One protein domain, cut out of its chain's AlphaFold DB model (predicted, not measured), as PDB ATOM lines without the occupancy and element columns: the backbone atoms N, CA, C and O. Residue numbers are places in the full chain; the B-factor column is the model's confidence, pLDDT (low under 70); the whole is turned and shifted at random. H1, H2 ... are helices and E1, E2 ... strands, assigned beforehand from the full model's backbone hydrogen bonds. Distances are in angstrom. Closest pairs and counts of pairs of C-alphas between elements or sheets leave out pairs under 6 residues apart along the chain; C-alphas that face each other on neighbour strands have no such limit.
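This is residues 3 to 149 of the 827 residues of an uncharacterized protein of Lewinella sp. W8 (UniProt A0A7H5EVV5). A strongly twisted sheet of five strands has helix H1 over one face, and beside it a small sheet of three strands has helix H2 over one face. Strands E7 and E8 form a long hairpin at one side of the larger sheet, and E8 bends by 63 degrees. The printed part has 147 residues with two named helices and eight named strands, in the order E1 E2 E3 H1 E4 E5 E6 H2 E7 E8. The larger sheet, E3 E2 E1 E7 E8, is mixed and the smaller, E4 E5 E6, is antiparallel; the class is mixed, helices and strands. The whole is compact, with a radius of gyration of the C-alphas of 15.7 A and spans of 45 by 37 by 22 A.

E1, residues 3 to 7, begins at C-alpha 3 at (-4.780, 14.338, 0.721). E2 is residues 17 to 22, 16.7 A long, and E3 residues 27 to 29. H1, residues 36 to 51, is 22.9 A long and ends at C-alpha 51 at (-0.202, 4.637, 13.665). E4 is residues 61 to 64, E5 residues 67 to 70 and E6 residues 84 to 86. H2, residues 89 to 102, is 20.0 A long. E7, residues 107 to 115, is 26.4 A long. E8, residues 139 to 148, is 25.3 A long, bends at residue 142 and ends at C-alpha 148 at (-9.455, 3.005, 3.859).

E1, E2 and E3 form a meander, each strand the antiparallel neighbour of the one before; N 4 and O 20 are 2.8 A apart, N 21 and O 28 2.8 A. E1 and E7 are parallel, with N 5 and O 111 at 2.8 A. E7 and E8 are an antiparallel hairpin, with N 110 and O 145 at 2.8 A. H1 is on this sheet in two layers, a helix on one face; its closest C-alphas to E2 are Arg 36 and Cys 17, 6.4 A apart. E4, E5 and E6 form a second meander, with N 64 and O 67 at 2.8 A and N 86 and O 68 at 2.8 A. H2 is on this sheet, again two layers, at a height over the sheet of 10.3 A. The closest C-alphas of E3 and E6 are Val 28 and Leu 84, 6.4 A. H1 and H2 only just touch, only at their ends, with 3 pairs of C-alphas within 8 A. In both helices every O i to N i+4 pair is within hydrogen-bond range.

The C-alphas farthest apart, of Glu 90 and Glu 121, are 46.4 A apart. The printed part has no cut. The links E5 to E6 and E7 to E8 are long. Mean pLDDT of the printed part is 76.3; 37 residues are under 70, among them 52 to 60, 116 to 123 and 142 to 149.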
ATOM      1  N   PHE A   3      -5.828  14.402   1.736       86.50
ATOM      2  CA  PHE A   3      -4.780  14.338   0.721       86.50
ATOM      3  C   PHE A   3      -5.249  14.971  -0.582       86.50
ATOM      4  O   PHE A   3      -6.390  14.793  -1.004       86.50
ATOM      5  N   LEU A   4      -4.348  15.688  -1.233       89.19
ATOM      6  CA  LEU A   4      -4.549  16.315  -2.529       89.19
ATOM      7  C   LEU A   4      -3.427  15.826  -3.441       89.19
ATOM      8  O   LEU A   4      -2.265  16.085  -3.156       89.19
ATOM      9  N   LEU A   5      -3.742  15.067  -4.486       86.25
ATOM     10  CA  LEU A   5      -2.759  14.535  -5.428       86.25
ATOM     11  C   LEU A   5      -2.775  15.354  -6.711       86.25
ATOM     12  O   LEU A   5      -3.837  15.531  -7.302       86.25
ATOM     13  N   TYR A   6      -1.597  15.790  -7.138       88.75
ATOM     14  CA  TYR A   6      -1.377  16.664  -8.279       88.75
ATOM     15  C   TYR A   6      -0.672  15.900  -9.403       88.75
ATOM     16  O   TYR A   6       0.403  15.327  -9.193       88.75
ATOM     17  N   SER A   7      -1.276  15.879 -10.589       86.75
ATOM     18  CA  SER A   7      -0.748  15.217 -11.791       86.75
ATOM     19  C   SER A   7      -0.972  16.056 -13.056       86.75
ATOM     20  O   SER A   7      -1.686  17.055 -13.034       86.75
ATOM     21  N   LEU A   8      -0.359  15.664 -14.175       82.50
ATOM     22  CA  LEU A   8      -0.720  16.222 -15.482       82.50
ATOM     23  C   LEU A   8      -2.000  15.571 -16.008       82.50
ATOM     24  O   LEU A   8      -2.411  14.514 -15.519       82.50
ATOM     25  N   LYS A   9      -2.628  16.209 -17.000       76.06
ATOM     26  CA  LYS A   9      -3.773  15.631 -17.714       76.06
ATOM     27  C   LYS A   9      -3.368  14.318 -18.412       76.06
ATOM     28  O   LYS A   9      -2.214  14.185 -18.820       76.06
ATOM     29  N   PRO A  10      -4.301  13.373 -18.631       66.69
ATOM     30  CA  PRO A  10      -4.013  12.081 -19.273       66.69
ATOM     31  C   PRO A  10      -3.449  12.168 -20.700       66.69
ATOM     32  O   PRO A  10      -3.009  11.163 -21.246       66.69
ATOM     33  N   GLU A  11      -3.518  13.345 -21.322       66.94
ATOM     34  CA  GLU A  11      -3.017  13.628 -22.671       66.94
ATOM     35  C   GLU A  11      -1.480  13.734 -22.726       66.94
ATOM     36  O   GLU A  11      -0.903  13.666 -23.809       66.94
ATOM     37  N   TYR A  12      -0.816  13.851 -21.572       67.81
ATOM     38  CA  TYR A  12       0.639  13.917 -21.444       67.81
ATOM     39  C   TYR A  12       1.255  12.533 -21.203       67.81
ATOM     40  O   TYR A  12       0.723  11.730 -20.439       67.81
ATOM     41  N   GLU A  13       2.432  12.263 -21.785       58.38
ATOM     42  CA  GLU A  13       3.158  10.995 -21.570       58.38
ATOM     43  C   GLU A  13       3.702  10.847 -20.135       58.38
ATOM     44  O   GLU A  13       4.017   9.741 -19.689       58.38
ATOM     45  N   SER A  14       3.824  11.950 -19.383       70.12
ATOM     46  CA  SER A  14       4.369  11.931 -18.025       70.12
ATOM     47  C   SER A  14       3.322  11.503 -16.994       70.12
ATOM     48  O   SER A  14       2.382  12.234 -16.699       70.12
ATOM     49  N   THR A  15       3.541  10.348 -16.363       73.81
ATOM     50  CA  THR A  15       2.709   9.832 -15.258       73.81
ATOM     51  C   THR A  15       3.134  10.339 -13.878       73.81
ATOM     52  O   THR A  15       2.533   9.970 -12.870       73.81
ATOM     53  N   VAL A  16       4.180  11.169 -13.818       83.88
ATOM     54  CA  VAL A  16       4.754  11.669 -12.565       83.88
ATOM     55  C   VAL A  16       3.698  12.445 -11.781       83.88
ATOM     56  O   VAL A  16       2.914  13.187 -12.359       83.88
ATOM     57  N   CYS A  17       3.677  12.300 -10.461       87.12
ATOM     58  CA  CYS A  17       2.771  13.056  -9.599       87.12
ATOM     59  C   CYS A  17       3.391  13.315  -8.224       87.12
ATOM     60  O   CYS A  17       4.386  12.697  -7.844       87.12
ATOM     61  N   TYR A  18       2.809  14.240  -7.473       91.81
ATOM     62  CA  TYR A  18       3.119  14.458  -6.059       91.81
ATOM     63  C   TYR A  18       1.817  14.713  -5.299       91.81
ATOM     64  O   TYR A  18       0.760  14.886  -5.905       91.81
ATOM     65  N   PHE A  19       1.858  14.712  -3.971       91.62
ATOM     66  CA  PHE A  19       0.688  15.014  -3.163       91.62
ATOM     67  C   PHE A  19       0.981  15.991  -2.034       91.62
ATOM     68  O   PHE A  19       2.089  16.056  -1.505       91.62
ATOM     69  N   ARG A  20      -0.057  16.716  -1.630       92.25
ATOM     70  CA  ARG A  20      -0.104  17.541  -0.432       92.25
ATOM     71  C   ARG A  20      -0.997  16.876   0.608       92.25
ATOM     72  O   ARG A  20      -2.082  16.394   0.291       92.25
ATOM     73  N   MET A  21      -0.534  16.837   1.848       91.25
ATOM     74  CA  MET A  21      -1.303  16.399   3.004       91.25
ATOM     75  C   MET A  21      -1.690  17.627   3.823       91.25
ATOM     76  O   MET A  21      -0.821  18.267   4.410       91.25
ATOM     77  N   ASP A  22      -2.985  17.919   3.888       88.31
ATOM     78  CA  ASP A  22      -3.543  19.019   4.670       88.31
ATOM     79  C   ASP A  22      -4.090  18.496   6.010       88.31
ATOM     80  O   ASP A  22      -4.897  17.557   6.072       88.31
ATOM     81  N   SER A  23      -3.660  19.125   7.102       84.19
ATOM     82  CA  SER A  23      -4.156  18.893   8.466       84.19
ATOM     83  C   SER A  23      -4.672  20.192   9.085       84.19
ATOM     84  O   SER A  23      -4.687  21.232   8.428       84.19
ATOM     85  N   GLN A  24      -5.113  20.156  10.345       81.38
ATOM     86  CA  GLN A  24      -5.611  21.367  11.001       81.38
ATOM     87  C   GLN A  24      -4.494  22.373  11.288       81.38
ATOM     88  O   GLN A  24      -4.745  23.578  11.283       81.38
ATOM     89  N   LEU A  25      -3.282  21.886  11.568       82.56
ATOM     90  CA  LEU A  25      -2.173  22.726  12.020       82.56
ATOM     91  C   LEU A  25      -1.116  23.006  10.948       82.56
ATOM     92  O   LEU A  25      -0.429  24.020  11.056       82.56
ATOM     93  N   ALA A  26      -0.973  22.144   9.939       84.75
ATOM     94  CA  ALA A  26       0.021  22.322   8.881       84.75
ATOM     95  C   ALA A  26      -0.301  21.541   7.595       84.75
ATOM     96  O   ALA A  26      -1.046  20.554   7.617       84.75
ATOM     97  N   SER A  27       0.327  21.951   6.495       86.62
ATOM     98  CA  SER A  27       0.319  21.249   5.209       86.62
ATOM     99  C   SER A  27       1.729  20.793   4.854       86.62
ATOM    100  O   SER A  27       2.688  21.531   5.080       86.62
ATOM    101  N   VAL A  28       1.867  19.587   4.301       88.94
ATOM    102  CA  VAL A  28       3.167  19.038   3.880       88.94
ATOM    103  C   VAL A  28       3.076  18.453   2.480       88.94
ATOM    104  O   VAL A  28       2.093  17.800   2.138       88.94
ATOM    105  N   TYR A  29       4.128  18.657   1.692       90.62
ATOM    106  CA  TYR A  29       4.256  18.137   0.337       90.62
ATOM    107  C   TYR A  29       5.127  16.887   0.296       90.62
ATOM    108  O   TYR A  29       6.149  16.799   0.976       90.62
ATOM    109  N   SER A  30       4.725  15.922  -0.523       91.06
ATOM    110  CA  SER A  30       5.499  14.721  -0.797       91.06
ATOM    111  C   SER A  30       6.602  14.980  -1.824       91.06
ATOM    112  O   SER A  30       6.505  15.927  -2.603       91.06
ATOM    113  N   PRO A  31       7.607  14.097  -1.920       90.62
ATOM    114  CA  PRO A  31       8.457  13.980  -3.102       90.62
ATOM    115  C   PRO A  31       7.652  13.604  -4.357       90.62
ATOM    116  O   PRO A  31       6.467  13.264  -4.281       90.62
ATOM    117  N   PHE A  32       8.313  13.620  -5.515       90.00
ATOM    118  CA  PHE A  32       7.733  13.121  -6.764       90.00
ATOM    119  C   PHE A  32       7.691  11.590  -6.809       90.00
ATOM    120  O   PHE A  32       8.679  10.919  -6.507       90.00
ATOM    121  N   TYR A  33       6.585  11.057  -7.314       83.50
ATOM    122  CA  TYR A  33       6.366   9.640  -7.586       83.50
ATOM    123  C   TYR A  33       6.227   9.387  -9.084       83.50
ATOM    124  O   TYR A  33       5.849  10.281  -9.837       83.50
ATOM    125  N   ALA A  34       6.559   8.170  -9.518       77.44
ATOM    126  CA  ALA A  34       6.523   7.789 -10.930       77.44
ATOM    127  C   ALA A  34       5.096   7.719 -11.493       77.44
ATOM    128  O   ALA A  34       4.893   8.030 -12.663       77.44
ATOM    129  N   ASP A  35       4.129   7.336 -10.660       71.50
ATOM    130  CA  ASP A  35       2.723   7.195 -11.018       71.50
ATOM    131  C   ASP A  35       1.809   7.378  -9.792       71.50
ATOM    132  O   ASP A  35       2.251   7.474  -8.637       71.50
ATOM    133  N   ARG A  36       0.502   7.428 -10.056       72.44
ATOM    134  CA  ARG A  36      -0.541   7.605  -9.040       72.44
ATOM    135  C   ARG A  36      -0.622   6.437  -8.053       72.44
ATOM    136  O   ARG A  36      -0.996   6.665  -6.903       72.44
ATOM    137  N   ALA A  37      -0.284   5.216  -8.465       62.38
ATOM    138  CA  ALA A  37      -0.302   4.054  -7.579       62.38
ATOM    139  C   ALA A  37       0.814   4.160  -6.529       62.38
ATOM    140  O   ALA A  37       0.550   4.022  -5.333       62.38
ATOM    141  N   ALA A  38       2.025   4.535  -6.948       68.38
ATOM    142  CA  ALA A  38       3.159   4.799  -6.071       68.38
ATOM    143  C   ALA A  38       2.867   5.931  -5.071       68.38
ATOM    144  O   ALA A  38       3.185   5.809  -3.885       68.38
ATOM    145  N   ALA A  39       2.200   7.003  -5.511       71.44
ATOM    146  CA  ALA A  39       1.793   8.095  -4.628       71.44
ATOM    147  C   ALA A  39       0.749   7.658  -3.582       71.44
ATOM    148  O   ALA A  39       0.891   7.971  -2.399       71.44
ATOM    149  N   LEU A  40      -0.271   6.886  -3.977       71.81
ATOM    150  CA  LEU A  40      -1.270   6.343  -3.044       71.81
ATOM    151  C   LEU A  40      -0.647   5.349  -2.052       71.81
ATOM    152  O   LEU A  40      -0.977   5.368  -0.863       71.81
ATOM    153  N   ALA A  41       0.293   4.517  -2.505       66.00
ATOM    154  CA  ALA A  41       1.057   3.622  -1.641       66.00
ATOM    155  C   ALA A  41       1.902   4.403  -0.619       66.00
ATOM    156  O   ALA A  41       1.955   4.030   0.555       66.00
ATOM    157  N   ALA A  42       2.501   5.524  -1.026       74.62
ATOM    158  CA  ALA A  42       3.258   6.396  -0.133       74.62
ATOM    159  C   ALA A  42       2.374   7.093   0.916       74.62
ATOM    160  O   ALA A  42       2.737   7.101   2.095       74.62
ATOM    161  N   MET A  43       1.187   7.590   0.541       82.38
ATOM    162  CA  MET A  43       0.183   8.079   1.507       82.38
ATOM    163  C   MET A  43      -0.193   6.980   2.506       82.38
ATOM    164  O   MET A  43      -0.290   7.220   3.713       82.38
ATOM    165  N   ARG A  44      -0.353   5.743   2.009       75.56
ATOM    166  CA  ARG A  44      -0.660   4.579   2.841       75.56
ATOM    167  C   ARG A  44       0.436   4.293   3.861       75.56
ATOM    168  O   ARG A  44       0.152   4.113   5.046       75.56
ATOM    169  N   GLY A  45       1.684   4.297   3.405       76.62
ATOM    170  CA  GLY A  45       2.860   4.145   4.253       76.62
ATOM    171  C   GLY A  45       2.952   5.229   5.328       76.62
ATOM    172  O   GLY A  45       3.221   4.906   6.483       76.62
ATOM    173  N   LEU A  46       2.665   6.487   4.980       82.94
ATOM    174  CA  LEU A  46       2.722   7.622   5.903       82.94
ATOM    175  C   LEU A  46       1.726   7.477   7.068       82.94
ATOM    176  O   LEU A  46       2.109   7.579   8.231       82.94
ATOM    177  N   ILE A  47       0.469   7.136   6.776       83.00
ATOM    178  CA  ILE A  47      -0.560   6.909   7.806       83.00
ATOM    179  C   ILE A  47      -0.197   5.719   8.704       83.00
ATOM    180  O   ILE A  47      -0.386   5.769   9.920       83.00
ATOM    181  N   LEU A  48       0.348   4.640   8.131       75.44
ATOM    182  CA  LEU A  48       0.789   3.483   8.917       75.44
ATOM    183  C   LEU A  48       1.953   3.819   9.855       75.44
ATOM    184  O   LEU A  48       1.995   3.260  10.951       75.44
ATOM    185  N   ARG A  49       2.857   4.728   9.461       79.38
ATOM    186  CA  ARG A  49       3.934   5.233  10.328       79.38
ATOM    187  C   ARG A  49       3.373   6.028  11.504       79.38
ATOM    188  O   ARG A  49       3.685   5.701  12.642       79.38
ATOM    189  N   PHE A  50       2.449   6.959  11.262       82.31
ATOM    190  CA  PHE A  50       1.784   7.690  12.350       82.31
ATOM    191  C   PHE A  50       1.011   6.768  13.311       82.31
ATOM    192  O   PHE A  50       0.906   7.042  14.502       82.31
ATOM    193  N   ARG A  51       0.489   5.633  12.826       79.25
ATOM    194  CA  ARG A  51      -0.202   4.637  13.665       79.25
ATOM    195  C   ARG A  51       0.731   3.713  14.452       79.25
ATOM    196  O   ARG A  51       0.278   3.112  15.425       79.25
ATOM    197  N   SER A  52       1.976   3.509  14.016       67.62
ATOM    198  CA  SER A  52       2.855   2.474  14.579       67.62
ATOM    199  C   SER A  52       3.557   2.888  15.878       67.62
ATOM    200  O   SER A  52       4.171   2.027  16.502       67.62
ATOM    201  N   SER A  53       3.404   4.145  16.330       56.28
ATOM    202  CA  SER A  53       3.854   4.688  17.632       56.28
ATOM    203  C   SER A  53       5.330   4.419  17.990       56.28
ATOM    204  O   SER A  53       5.703   4.510  19.160       56.28
ATOM    205  N   ASN A  54       6.171   4.071  17.013       51.28
ATOM    206  CA  ASN A  54       7.577   3.725  17.240       51.28
ATOM    207  C   ASN A  54       8.539   4.902  17.022       51.28
ATOM    208  O   ASN A  54       9.664   4.835  17.513       51.28
ATOM    209  N   ASP A  55       8.106   5.959  16.333       54.53
ATOM    210  CA  ASP A  55       8.915   7.152  16.091       54.53
ATOM    211  C   ASP A  55       8.550   8.241  17.107       54.53
ATOM    212  O   ASP A  55       7.410   8.700  17.168       54.53
ATOM    213  N   SER A  56       9.513   8.638  17.941       57.47
ATOM    214  CA  SER A  56       9.400   9.847  18.760       57.47
ATOM    215  C   SER A  56       9.542  11.079  17.870       57.47
ATOM    216  O   SER A  56      10.349  11.052  16.952       57.47
ATOM    217  N   VAL A  57       8.862  12.185  18.182       61.00
ATOM    218  CA  VAL A  57       9.005  13.471  17.461       61.00
ATOM    219  C   VAL A  57      10.483  13.841  17.215       61.00
ATOM    220  O   VAL A  57      10.829  14.292  16.131       61.00
ATOM    221  N   GLU A  58      11.372  13.548  18.172       59.34
ATOM    222  CA  GLU A  58      12.828  13.755  18.078       59.34
ATOM    223  C   GLU A  58      13.523  13.027  16.902       59.34
ATOM    224  O   GLU A  58      14.598  13.450  16.495       59.34
ATOM    225  N   SER A  59      12.958  11.949  16.337       63.56
ATOM    226  CA  SER A  59      13.569  11.202  15.218       63.56
ATOM    227  C   SER A  59      13.258  11.784  13.837       63.56
ATOM    228  O   SER A  59      13.843  11.353  12.844       63.56
ATOM    229  N   VAL A  60      12.337  12.747  13.775       68.12
ATOM    230  CA  VAL A  60      11.815  13.356  12.543       68.12
ATOM    231  C   VAL A  60      12.178  14.849  12.473       68.12
ATOM    232  O   VAL A  60      11.885  15.509  11.480       68.12
ATOM    233  N   LEU A  61      12.818  15.389  13.515       76.62
ATOM    234  CA  LEU A  61      13.225  16.787  13.610       76.62
ATOM    235  C   LEU A  61      14.714  16.963  13.324       76.62
ATOM    236  O   LEU A  61      15.554  16.310  13.939       76.62
ATOM    237  N   GLU A  62      15.029  17.903  12.440       76.56
ATOM    238  CA  GLU A  62      16.393  18.378  12.204       76.56
ATOM    239  C   GLU A  62      16.453  19.892  12.445       76.56
ATOM    240  O   GLU A  62      15.548  20.630  12.054       76.56
ATOM    241  N   GLU A  63      17.488  20.350  13.149       75.56
ATOM    242  CA  GLU A  63      17.701  21.771  13.438       75.56
ATOM    243  C   GLU A  63      18.412  22.430  12.245       75.56
ATOM    244  O   GLU A  63      19.552  22.087  11.925       75.56
ATOM    245  N   GLU A  64      17.751  23.391  11.599       73.56
ATOM    246  CA  GLU A  64      18.284  24.180  10.486       73.56
ATOM    247  C   GLU A  64      18.185  25.680  10.806       73.56
ATOM    248  O   GLU A  64      17.093  26.227  10.910       73.56
ATOM    249  N   GLU A  65      19.332  26.358  10.948       66.69
ATOM    250  CA  GLU A  65      19.449  27.830  11.052       66.69
ATOM    251  C   GLU A  65      18.416  28.516  11.987       66.69
ATOM    252  O   GLU A  65      17.733  29.459  11.590       66.69
ATOM    253  N   ASP A  66      18.326  28.064  13.246       70.00
ATOM    254  CA  ASP A  66      17.386  28.542  14.285       70.00
ATOM    255  C   ASP A  66      15.898  28.167  14.057       70.00
ATOM    256  O   ASP A  66      15.008  28.679  14.745       70.00
ATOM    257  N   GLN A  67      15.607  27.253  13.127       78.19
ATOM    258  CA  GLN A  67      14.291  26.650  12.887       78.19
ATOM    259  C   GLN A  67      14.375  25.115  12.895       78.19
ATOM    260  O   GLN A  67      15.448  24.522  12.825       78.19
ATOM    261  N   TRP A  68      13.225  24.455  13.004       79.12
ATOM    262  CA  TRP A  68      13.120  22.996  13.044       79.12
ATOM    263  C   TRP A  68      12.411  22.474  11.796       79.12
ATOM    264  O   TRP A  68      11.264  22.844  11.542       79.12
ATOM    265  N   LEU A  69      13.068  21.599  11.037       81.50
ATOM    266  CA  LEU A  69      12.512  20.938   9.858       81.50
ATOM    267  C   LEU A  69      11.891  19.591  10.242       81.50
ATOM    268  O   LEU A  69      12.553  18.753  10.854       81.50
ATOM    269  N   ILE A  70      10.638  19.351   9.840       81.06
ATOM    270  CA  ILE A  70       9.972  18.051  10.025       81.06
ATOM    271  C   ILE A  70      10.167  17.163   8.781       81.06
ATOM    272  O   ILE A  70       9.540  17.386   7.744       81.06
ATOM    273  N   GLN A  71      10.991  16.115   8.880       78.25
ATOM    274  CA  GLN A  71      11.337  15.212   7.772       78.25
ATOM    275  C   GLN A  71      10.492  13.927   7.714       78.25
ATOM    276  O   GLN A  71      10.894  12.864   8.180       78.25
ATOM    277  N   LEU A  72       9.341  13.968   7.039       79.00
ATOM    278  CA  LEU A  72       8.437  12.805   6.948       79.00
ATOM    279  C   LEU A  72       8.838  11.727   5.918       79.00
ATOM    280  O   LEU A  72       8.380  10.584   6.007       79.00
ATOM    281  N   PHE A  73       9.681  12.062   4.937       81.00
ATOM    282  CA  PHE A  73       9.945  11.224   3.756       81.00
ATOM    283  C   PHE A  73      11.384  10.690   3.685       81.00
ATOM    284  O   PHE A  73      11.975  10.626   2.611       81.00
ATOM    285  N   ASN A  74      11.959  10.281   4.822       70.56
ATOM    286  CA  ASN A  74      13.295   9.662   4.898       70.56
ATOM    287  C   ASN A  74      14.414  10.514   4.250       70.56
ATOM    288  O   ASN A  74      15.267   9.979   3.542       70.56
ATOM    289  N   GLY A  75      14.382  11.837   4.442       68.81
ATOM    290  CA  GLY A  75      15.375  12.761   3.881       68.81
ATOM    291  C   GLY A  75      15.239  13.034   2.376       68.81
ATOM    292  O   GLY A  75      16.116  13.663   1.788       68.81
ATOM    293  N   GLN A  76      14.167  12.570   1.721       79.44
ATOM    294  CA  GLN A  76      13.865  12.979   0.349       79.44
ATOM    295  C   GLN A  76      13.316  14.406   0.320       79.44
ATOM    296  O   GLN A  76      12.425  14.749   1.098       79.44
ATOM    297  N   ALA A  77      13.822  15.213  -0.614       79.94
ATOM    298  CA  ALA A  77      13.325  16.564  -0.830       79.94
ATOM    299  C   ALA A  77      11.853  16.530  -1.294       79.94
ATOM    300  O   ALA A  77      11.505  15.709  -2.155       79.94
ATOM    301  N   PRO A  78      10.986  17.394  -0.740       86.69
ATOM    302  CA  PRO A  78       9.611  17.509  -1.202       86.69
ATOM    303  C   PRO A  78       9.571  18.059  -2.632       86.69
ATOM    304  O   PRO A  78      10.484  18.748  -3.082       86.69
ATOM    305  N   ALA A  79       8.498  17.748  -3.354       85.44
ATOM    306  CA  ALA A  79       8.278  18.249  -4.706       85.44
ATOM    307  C   ALA A  79       8.065  19.769  -4.731       85.44
ATOM    308  O   ALA A  79       8.368  20.400  -5.738       85.44
ATOM    309  N   VAL A  80       7.553  20.336  -3.631       85.62
ATOM    310  CA  VAL A  80       7.260  21.763  -3.487       85.62
ATOM    311  C   VAL A  80       7.954  22.323  -2.245       85.62
ATOM    312  O   VAL A  80       7.775  21.799  -1.141       85.62
ATOM    313  N   GLY A  81       8.701  23.414  -2.413       83.81
ATOM    314  CA  GLY A  81       9.357  24.128  -1.317       83.81
ATOM    315  C   GLY A  81      10.503  23.359  -0.644       83.81
ATOM    316  O   GLY A  81      11.017  22.375  -1.167       83.81
ATOM    317  N   ASN A  82      10.885  23.808   0.555       75.75
ATOM    318  CA  ASN A  82      11.959  23.207   1.366       75.75
ATOM    319  C   ASN A  82      11.430  22.303   2.497       75.75
ATOM    320  O   ASN A  82      12.174  21.925   3.394       75.75
ATOM    321  N   GLY A  83      10.140  21.957   2.475       77.50
ATOM    322  CA  GLY A  83       9.482  21.214   3.553       77.50
ATOM    323  C   GLY A  83       8.908  22.124   4.640       77.50
ATOM    324  O   GLY A  83       8.790  23.336   4.463       77.50
ATOM    325  N   LEU A  84       8.473  21.526   5.752       82.81
ATOM    326  CA  LEU A  84       7.791  22.245   6.828       82.81
ATOM    327  C   LEU A  84       8.790  22.691   7.904       82.81
ATOM    328  O   LEU A  84       9.193  21.886   8.745       82.81
ATOM    329  N   LEU A  85       9.145  23.978   7.871       84.06
ATOM    330  CA  LEU A  85       9.977  24.648   8.874       84.06
ATOM    331  C   LEU A  85       9.112  25.232   9.997       84.06
ATOM    332  O   LEU A  85       8.089  25.872   9.742       84.06
ATOM    333  N   VAL A  86       9.531  25.030  11.243       84.62
ATOM    334  CA  VAL A  86       8.781  25.413  12.444       84.62
ATOM    335  C   VAL A  86       9.671  26.204  13.404       84.62
ATOM    336  O   VAL A  86      10.825  25.863  13.633       84.62
ATOM    337  N   GLU A  87       9.124  27.262  14.010       83.50
ATOM    338  CA  GLU A  87       9.874  28.196  14.871       83.50
ATOM    339  C   GLU A  87      10.291  27.611  16.236       83.50
ATOM    340  O   GLU A  87      11.106  28.201  16.939       83.50
ATOM    341  N   SER A  88       9.706  26.486  16.662       83.25
ATOM    342  CA  SER A  88      10.034  25.845  17.942       83.25
ATOM    343  C   SER A  88       9.734  24.349  17.937       83.25
ATOM    344  O   SER A  88       8.762  23.900  17.325       83.25
ATOM    345  N   GLU A  89      10.525  23.597  18.699       81.06
ATOM    346  CA  GLU A  89      10.340  22.162  18.943       81.06
ATOM    347  C   GLU A  89       8.955  21.854  19.546       81.06
ATOM    348  O   GLU A  89       8.284  20.902  19.150       81.06
ATOM    349  N   GLU A  90       8.461  22.717  20.442       83.19
ATOM    350  CA  GLU A  90       7.136  22.588  21.066       83.19
ATOM    351  C   GLU A  90       5.995  22.661  20.040       83.19
ATOM    352  O   GLU A  90       5.020  21.906  20.118       83.19
ATOM    353  N   LEU A  91       6.106  23.563  19.059       83.44
ATOM    354  CA  LEU A  91       5.128  23.683  17.981       83.44
ATOM    355  C   LEU A  91       5.210  22.484  17.027       83.44
ATOM    356  O   LEU A  91       4.170  21.982  16.600       83.44
ATOM    357  N   ALA A  92       6.414  21.979  16.753       82.44
ATOM    358  CA  ALA A  92       6.611  20.813  15.899       82.44
ATOM    359  C   ALA A  92       6.037  19.531  16.531       82.44
ATOM    360  O   ALA A  92       5.312  18.785  15.871       82.44
ATOM    361  N   ALA A  93       6.235  19.335  17.840       81.94
ATOM    362  CA  ALA A  93       5.614  18.245  18.595       81.94
ATOM    363  C   ALA A  93       4.081  18.323  18.588       81.94
ATOM    364  O   ALA A  93       3.397  17.301  18.496       81.94
ATOM    365  N   LYS A  94       3.521  19.537  18.644       85.75
ATOM    366  CA  LYS A  94       2.072  19.749  18.570       85.75
ATOM    367  C   LYS A  94       1.502  19.411  17.189       85.75
ATOM    368  O   LYS A  94       0.440  18.800  17.123       85.75
ATOM    369  N   ILE A  95       2.195  19.790  16.113       85.19
ATOM    370  CA  ILE A  95       1.813  19.452  14.732       85.19
ATOM    371  C   ILE A  95       1.875  17.935  14.521       85.19
ATOM    372  O   ILE A  95       0.917  17.343  14.033       85.19
ATOM    373  N   TYR A  96       2.957  17.289  14.956       85.00
ATOM    374  CA  TYR A  96       3.102  15.839  14.829       85.00
ATOM    375  C   TYR A  96       2.013  15.080  15.606       85.00
ATOM    376  O   TYR A  96       1.411  14.144  15.085       85.00
ATOM    377  N   GLY A  97       1.682  15.536  16.820       83.12
ATOM    378  CA  GLY A  97       0.594  14.962  17.616       83.12
ATOM    379  C   GLY A  97      -0.799  15.114  16.982       83.12
ATOM    380  O   GLY A  97      -1.649  14.243  17.169       83.12
ATOM    381  N   ASP A  98      -1.039  16.184  16.214       86.50
ATOM    382  CA  ASP A  98      -2.266  16.356  15.416       86.50
ATOM    383  C   ASP A  98      -2.349  15.301  14.306       86.50
ATOM    384  O   ASP A  98      -3.376  14.644  14.142       86.50
ATOM    385  N   TRP A  99      -1.239  15.037  13.613       89.00
ATOM    386  CA  TRP A  99      -1.186  13.990  12.592       89.00
ATOM    387  C   TRP A  99      -1.361  12.589  13.164       89.00
ATOM    388  O   TRP A  99      -2.106  11.799  12.590       89.00
ATOM    389  N   GLU A 100      -0.752  12.280  14.310       84.06
ATOM    390  CA  GLU A 100      -0.983  11.009  15.006       84.06
ATOM    391  C   GLU A 100      -2.438  10.846  15.456       84.06
ATOM    392  O   GLU A 100      -2.980   9.735  15.451       84.06
ATOM    393  N   HIS A 101      -3.083  11.937  15.874       84.50
ATOM    394  CA  HIS A 101      -4.493  11.923  16.240       84.50
ATOM    395  C   HIS A 101      -5.375  11.649  15.019       84.50
ATOM    396  O   HIS A 101      -6.173  10.709  15.043       84.50
ATOM    397  N   ASP A 102      -5.187  12.417  13.948       83.81
ATOM    398  CA  ASP A 102      -5.932  12.286  12.698       83.81
ATOM    399  C   ASP A 102      -5.709  10.921  12.030       83.81
ATOM    400  O   ASP A 102      -6.645  10.332  11.488       83.81
ATOM    401  N   ALA A 103      -4.498  10.363  12.126       83.69
ATOM    402  CA  ALA A 103      -4.152   9.057  11.571       83.69
ATOM    403  C   ALA A 103      -4.942   7.892  12.197       83.69
ATOM    404  O   ALA A 103      -4.942   6.788  11.649       83.69
ATOM    405  N   LYS A 104      -5.646   8.101  13.320       80.12
ATOM    406  CA  LYS A 104      -6.518   7.087  13.943       80.12
ATOM    407  C   LYS A 104      -7.847   6.891  13.212       80.12
ATOM    408  O   LYS A 104      -8.526   5.910  13.504       80.12
ATOM    409  N   ALA A 105      -8.226   7.788  12.300       74.31
ATOM    410  CA  ALA A 105      -9.423   7.632  11.477       74.31
ATOM    411  C   ALA A 105      -9.289   6.430  10.534       74.31
ATOM    412  O   ALA A 105      -8.206   6.180  10.018       74.31
ATOM    413  N   ASP A 106     -10.374   5.693  10.286       69.94
ATOM    414  CA  ASP A 106     -10.354   4.499   9.424       69.94
ATOM    415  C   ASP A 106     -10.382   4.844   7.923       69.94
ATOM    416  O   ASP A 106     -10.063   4.001   7.085       69.94
ATOM    417  N   THR A 107     -10.721   6.089   7.576       66.69
ATOM    418  CA  THR A 107     -10.847   6.579   6.201       66.69
ATOM    419  C   THR A 107     -10.226   7.965   6.036       66.69
ATOM    420  O   THR A 107     -10.346   8.820   6.913       66.69
ATOM    421  N   PHE A 108      -9.585   8.198   4.888       75.00
ATOM    422  CA  PHE A 108      -8.937   9.466   4.545       75.00
ATOM    423  C   PHE A 108      -9.328   9.889   3.128       75.00
ATOM    424  O   PHE A 108      -9.095   9.130   2.185       75.00
ATOM    425  N   PRO A 109      -9.916  11.078   2.938       68.12
ATOM    426  CA  PRO A 109     -10.271  11.555   1.610       68.12
ATOM    427  C   PRO A 109      -9.014  11.955   0.827       68.12
ATOM    428  O   PRO A 109      -8.107  12.599   1.361       68.12
ATOM    429  N   VAL A 110      -8.992  11.598  -0.455       73.38
ATOM    430  CA  VAL A 110      -7.963  11.984  -1.422       73.38
ATOM    431  C   VAL A 110      -8.647  12.663  -2.605       73.38
ATOM    432  O   VAL A 110      -9.463  12.037  -3.276       73.38
ATOM    433  N   ALA A 111      -8.331  13.922  -2.885       75.19
ATOM    434  CA  ALA A 111      -8.798  14.614  -4.083       75.19
ATOM    435  C   ALA A 111      -7.690  14.662  -5.140       75.19
ATOM    436  O   ALA A 111      -6.521  14.841  -4.811       75.19
ATOM    437  N   PHE A 112      -8.063  14.494  -6.403       76.19
ATOM    438  CA  PHE A 112      -7.164  14.522  -7.551       76.19
ATOM    439  C   PHE A 112      -7.290  15.855  -8.269       76.19
ATOM    440  O   PHE A 112      -8.401  16.311  -8.548       76.19
ATOM    441  N   TRP A 113      -6.144  16.442  -8.575       83.06
ATOM    442  CA  TRP A 113      -5.998  17.734  -9.215       83.06
ATOM    443  C   TRP A 113      -5.081  17.590 -10.424       83.06
ATOM    444  O   TRP A 113      -3.979  17.055 -10.320       83.06
ATOM    445  N   GLU A 114      -5.549  18.062 -11.572       85.38
ATOM    446  CA  GLU A 114      -4.807  18.025 -12.829       85.38
ATOM    447  C   GLU A 114      -4.465  19.442 -13.289       85.38
ATOM    448  O   GLU A 114      -5.229  20.378 -13.042       85.38
ATOM    449  N   SER A 115      -3.307  19.625 -13.927       80.25
ATOM    450  CA  SER A 115      -2.895  20.946 -14.409       80.25
ATOM    451  C   SER A 115      -3.873  21.471 -15.466       80.25
ATOM    452  O   SER A 115      -4.189  20.790 -16.442       80.25
ATOM    453  N   ALA A 116      -4.348  22.701 -15.293       59.28
ATOM    454  CA  ALA A 116      -5.277  23.348 -16.217       59.28
ATOM    455  C   ALA A 116      -4.573  23.960 -17.443       59.28
ATOM    456  O   ALA A 116      -5.233  24.224 -18.447       59.28
ATOM    457  N   GLU A 117      -3.260  24.200 -17.358       63.59
ATOM    458  CA  GLU A 117      -2.455  24.844 -18.403       63.59
ATOM    459  C   GLU A 117      -1.775  23.836 -19.341       63.59
ATOM    460  O   GLU A 117      -1.345  22.767 -18.906       63.59
ATOM    461  N   ASP A 118      -1.642  24.224 -20.617       59.50
ATOM    462  CA  ASP A 118      -0.899  23.484 -21.640       59.50
ATOM    463  C   ASP A 118       0.609  23.548 -21.339       59.50
ATOM    464  O   ASP A 118       1.318  24.478 -21.735       59.50
ATOM    465  N   ILE A 119       1.110  22.553 -20.616       62.47
ATOM    466  CA  ILE A 119       2.547  22.281 -20.497       62.47
ATOM    467  C   ILE A 119       3.048  21.806 -21.879       62.47
ATOM    468  O   ILE A 119       2.262  21.215 -22.625       62.47
ATOM    469  N   PRO A 120       4.304  22.077 -22.286       59.50
ATOM    470  CA  PRO A 120       4.862  21.532 -23.528       59.50
ATOM    471  C   PRO A 120       4.665  20.007 -23.624       59.50
ATOM    472  O   PRO A 120       4.742  19.328 -22.604       59.50
ATOM    473  N   GLU A 121       4.410  19.469 -24.826       54.19
ATOM    474  CA  GLU A 121       4.069  18.044 -25.057       54.19
ATOM    475  C   GLU A 121       5.104  17.043 -24.490       54.19
ATOM    476  O   GLU A 121       4.761  15.894 -24.225       54.19
ATOM    477  N   ASP A 122       6.351  17.471 -24.267       54.59
ATOM    478  CA  ASP A 122       7.459  16.694 -23.692       54.59
ATOM    479  C   ASP A 122       7.741  16.987 -22.202       54.59
ATOM    480  O   ASP A 122       8.659  16.407 -21.617       54.59
ATOM    481  N   GLY A 123       6.977  17.891 -21.586       62.16
ATOM    482  CA  GLY A 123       7.200  18.375 -20.228       62.16
ATOM    483  C   GLY A 123       6.732  17.399 -19.148       62.16
ATOM    484  O   GLY A 123       5.642  16.830 -19.199       62.16
ATOM    485  N   SER A 124       7.555  17.236 -18.117       73.06
ATOM    486  CA  SER A 124       7.200  16.543 -16.885       73.06
ATOM    487  C   SER A 124       6.844  17.544 -15.788       73.06
ATOM    488  O   SER A 124       7.309  18.679 -15.760       73.06
ATOM    489  N   LEU A 125       6.094  17.086 -14.786       78.94
ATOM    490  CA  LEU A 125       5.867  17.821 -13.537       78.94
ATOM    491  C   LEU A 125       7.148  18.286 -12.835       78.94
ATOM    492  O   LEU A 125       7.118  19.267 -12.099       78.94
ATOM    493  N   LYS A 126       8.270  17.600 -13.072       78.75
ATOM    494  CA  LYS A 126       9.589  17.975 -12.541       78.75
ATOM    495  C   LYS A 126      10.185  19.218 -13.201       78.75
ATOM    496  O   LYS A 126      11.117  19.791 -12.647       78.75
ATOM    497  N   ASP A 127       9.666  19.608 -14.361       77.81
ATOM    498  CA  ASP A 127      10.136  20.769 -15.115       77.81
ATOM    499  C   ASP A 127       9.415  22.061 -14.693       77.81
ATOM    500  O   ASP A 127       9.803  23.155 -15.110       77.81
ATOM    501  N   LEU A 128       8.381  21.952 -13.848       79.75
ATOM    502  CA  LEU A 128       7.709  23.094 -13.233       79.75
ATOM    503  C   LEU A 128       8.564  23.683 -12.102       79.75
ATOM    504  O   LEU A 128       9.187  22.960 -11.323       79.75
ATOM    505  N   ASP A 129       8.559  25.011 -11.975       80.81
ATOM    506  CA  ASP A 129       9.212  25.698 -10.861       80.81
ATOM    507  C   ASP A 129       8.343  25.571  -9.608       80.81
ATOM    508  O   ASP A 129       7.464  26.386  -9.345       80.81
ATOM    509  N   LEU A 130       8.576  24.514  -8.837       82.19
ATOM    510  CA  LEU A 130       7.903  24.257  -7.564       82.19
ATOM    511  C   LEU A 130       8.780  24.639  -6.360       82.19
ATOM    512  O   LEU A 130       8.544  24.198  -5.238       82.19
ATOM    513  N   SER A 131       9.791  25.488  -6.558       75.50
ATOM    514  CA  SER A 131      10.769  25.828  -5.513       75.50
ATOM    515  C   SER A 131      10.181  26.550  -4.291       75.50
ATOM    516  O   SER A 131      10.803  26.538  -3.231       75.50
ATOM    517  N   VAL A 132       8.997  27.165  -4.415       74.06
ATOM    518  CA  VAL A 132       8.354  27.939  -3.335       74.06
ATOM    519  C   VAL A 132       6.912  27.499  -3.064       74.06
ATOM    520  O   VAL A 132       6.572  27.255  -1.909       74.06
ATOM    521  N   SER A 133       6.060  27.397  -4.090       78.38
ATOM    522  CA  SER A 133       4.659  26.963  -3.952       78.38
ATOM    523  C   SER A 133       4.089  26.440  -5.268       78.38
ATOM    524  O   SER A 133       4.502  26.881  -6.339       78.38
ATOM    525  N   ASP A 134       3.066  25.598  -5.185       79.38
ATOM    526  CA  ASP A 134       2.277  25.090  -6.311       79.38
ATOM    527  C   ASP A 134       1.063  25.966  -6.679       79.38
ATOM    528  O   ASP A 134       0.491  25.789  -7.754       79.38
ATOM    529  N   ASP A 135       0.710  26.944  -5.838       80.88
ATOM    530  CA  ASP A 135      -0.448  27.842  -6.006       80.88
ATOM    531  C   ASP A 135      -0.378  28.744  -7.253       80.88
ATOM    532  O   ASP A 135      -1.380  29.326  -7.674       80.88
ATOM    533  N   GLN A 136       0.810  28.899  -7.837       79.56
ATOM    534  CA  GLN A 136       1.015  29.690  -9.051       79.56
ATOM    535  C   GLN A 136       0.542  28.981 -10.326       79.56
ATOM    536  O   GLN A 136       0.415  29.631 -11.362       79.56
ATOM    537  N   TYR A 137       0.265  27.679 -10.243       81.69
ATOM    538  CA  TYR A 137      -0.274  26.879 -11.333       81.69
ATOM    539  C   TYR A 137      -1.778  26.674 -11.142       81.69
ATOM    540  O   TYR A 137      -2.266  26.473 -10.030       81.69
ATOM    541  N   ALA A 138      -2.535  26.737 -12.237       81.50
ATOM    542  CA  ALA A 138      -3.966  26.473 -12.197       81.50
ATOM    543  C   ALA A 138      -4.222  24.960 -12.161       81.50
ATOM    544  O   ALA A 138      -3.743  24.225 -13.023       81.50
ATOM    545  N   TRP A 139      -5.013  24.512 -11.186       84.81
ATOM    546  CA  TRP A 139      -5.361  23.108 -10.984       84.81
ATOM    547  C   TRP A 139      -6.871  22.901 -11.094       84.81
ATOM    548  O   TRP A 139      -7.659  23.640 -10.500       84.81
ATOM    549  N   GLU A 140      -7.280  21.873 -11.828       82.38
ATOM    550  CA  GLU A 140      -8.673  21.469 -12.006       82.38
ATOM    551  C   GLU A 140      -8.954  20.175 -11.242       82.38
ATOM    552  O   GLU A 140      -8.152  19.242 -11.250       82.38
ATOM    553  N   ALA A 141     -10.106  20.103 -10.573       75.38
ATOM    554  CA  ALA A 141     -10.507  18.902  -9.850       75.38
ATOM    555  C   ALA A 141     -10.837  17.773 -10.841       75.38
ATOM    556  O   ALA A 141     -11.839  17.835 -11.554       75.38
ATOM    557  N   ALA A 142     -10.011  16.732 -10.846       64.38
ATOM    558  CA  ALA A 142     -10.145  15.574 -11.728       64.38
ATOM    559  C   ALA A 142     -10.959  14.432 -11.092       64.38
ATOM    560  O   ALA A 142     -11.512  13.581 -11.787       64.38
ATOM    561  N   GLY A 143     -11.073  14.411  -9.760       60.25
ATOM    562  CA  GLY A 143     -11.903  13.447  -9.036       60.25
ATOM    563  C   GLY A 143     -11.538  13.331  -7.561       60.25
ATOM    564  O   GLY A 143     -10.750  14.109  -7.034       60.25
ATOM    565  N   SER A 144     -12.077  12.320  -6.883       59.78
ATOM    566  CA  SER A 144     -11.710  11.996  -5.502       59.78
ATOM    567  C   SER A 144     -11.827  10.500  -5.226       59.78
ATOM    568  O   SER A 144     -12.625   9.811  -5.854       59.78
ATOM    569  N   THR A 145     -11.055   9.999  -4.270       49.62
ATOM    570  CA  THR A 145     -11.164   8.648  -3.711       49.62
ATOM    571  C   THR A 145     -11.024   8.708  -2.191       49.62
ATOM    572  O   THR A 145     -10.764   9.766  -1.619       49.62
ATOM    573  N   VAL A 146     -11.197   7.576  -1.520       56.84
ATOM    574  CA  VAL A 146     -11.004   7.446  -0.075       56.84
ATOM    575  C   VAL A 146      -9.998   6.331   0.181       56.84
ATOM    576  O   VAL A 146     -10.171   5.210  -0.293       56.84
ATOM    577  N   LEU A 147      -8.942   6.635   0.933       58.41
ATOM    578  CA  LEU A 147      -8.023   5.635   1.467       58.41
ATOM    579  C   LEU A 147      -8.631   5.035   2.732       58.41
ATOM    580  O   LEU A 147      -8.835   5.745   3.714       58.41
ATOM    581  N   THR A 148      -8.885   3.731   2.720       55.66
ATOM    582  CA  THR A 148      -9.455   3.005   3.859       55.66
ATOM    583  C   THR A 148      -8.392   2.130   4.509       55.66
ATOM    584  O   THR A 148      -7.658   1.407   3.834       55.66
ATOM    585  N   PHE A 149      -8.311   2.179   5.834       54.88
ATOM    586  CA  PHE A 149      -7.421   1.352   6.635       54.88
ATOM    587  C   PHE A 149      -8.254   0.600   7.648       54.88
ATOM    588  O   PHE A 149      -8.537   1.105   8.736       54.88
TER     589      PHE A 149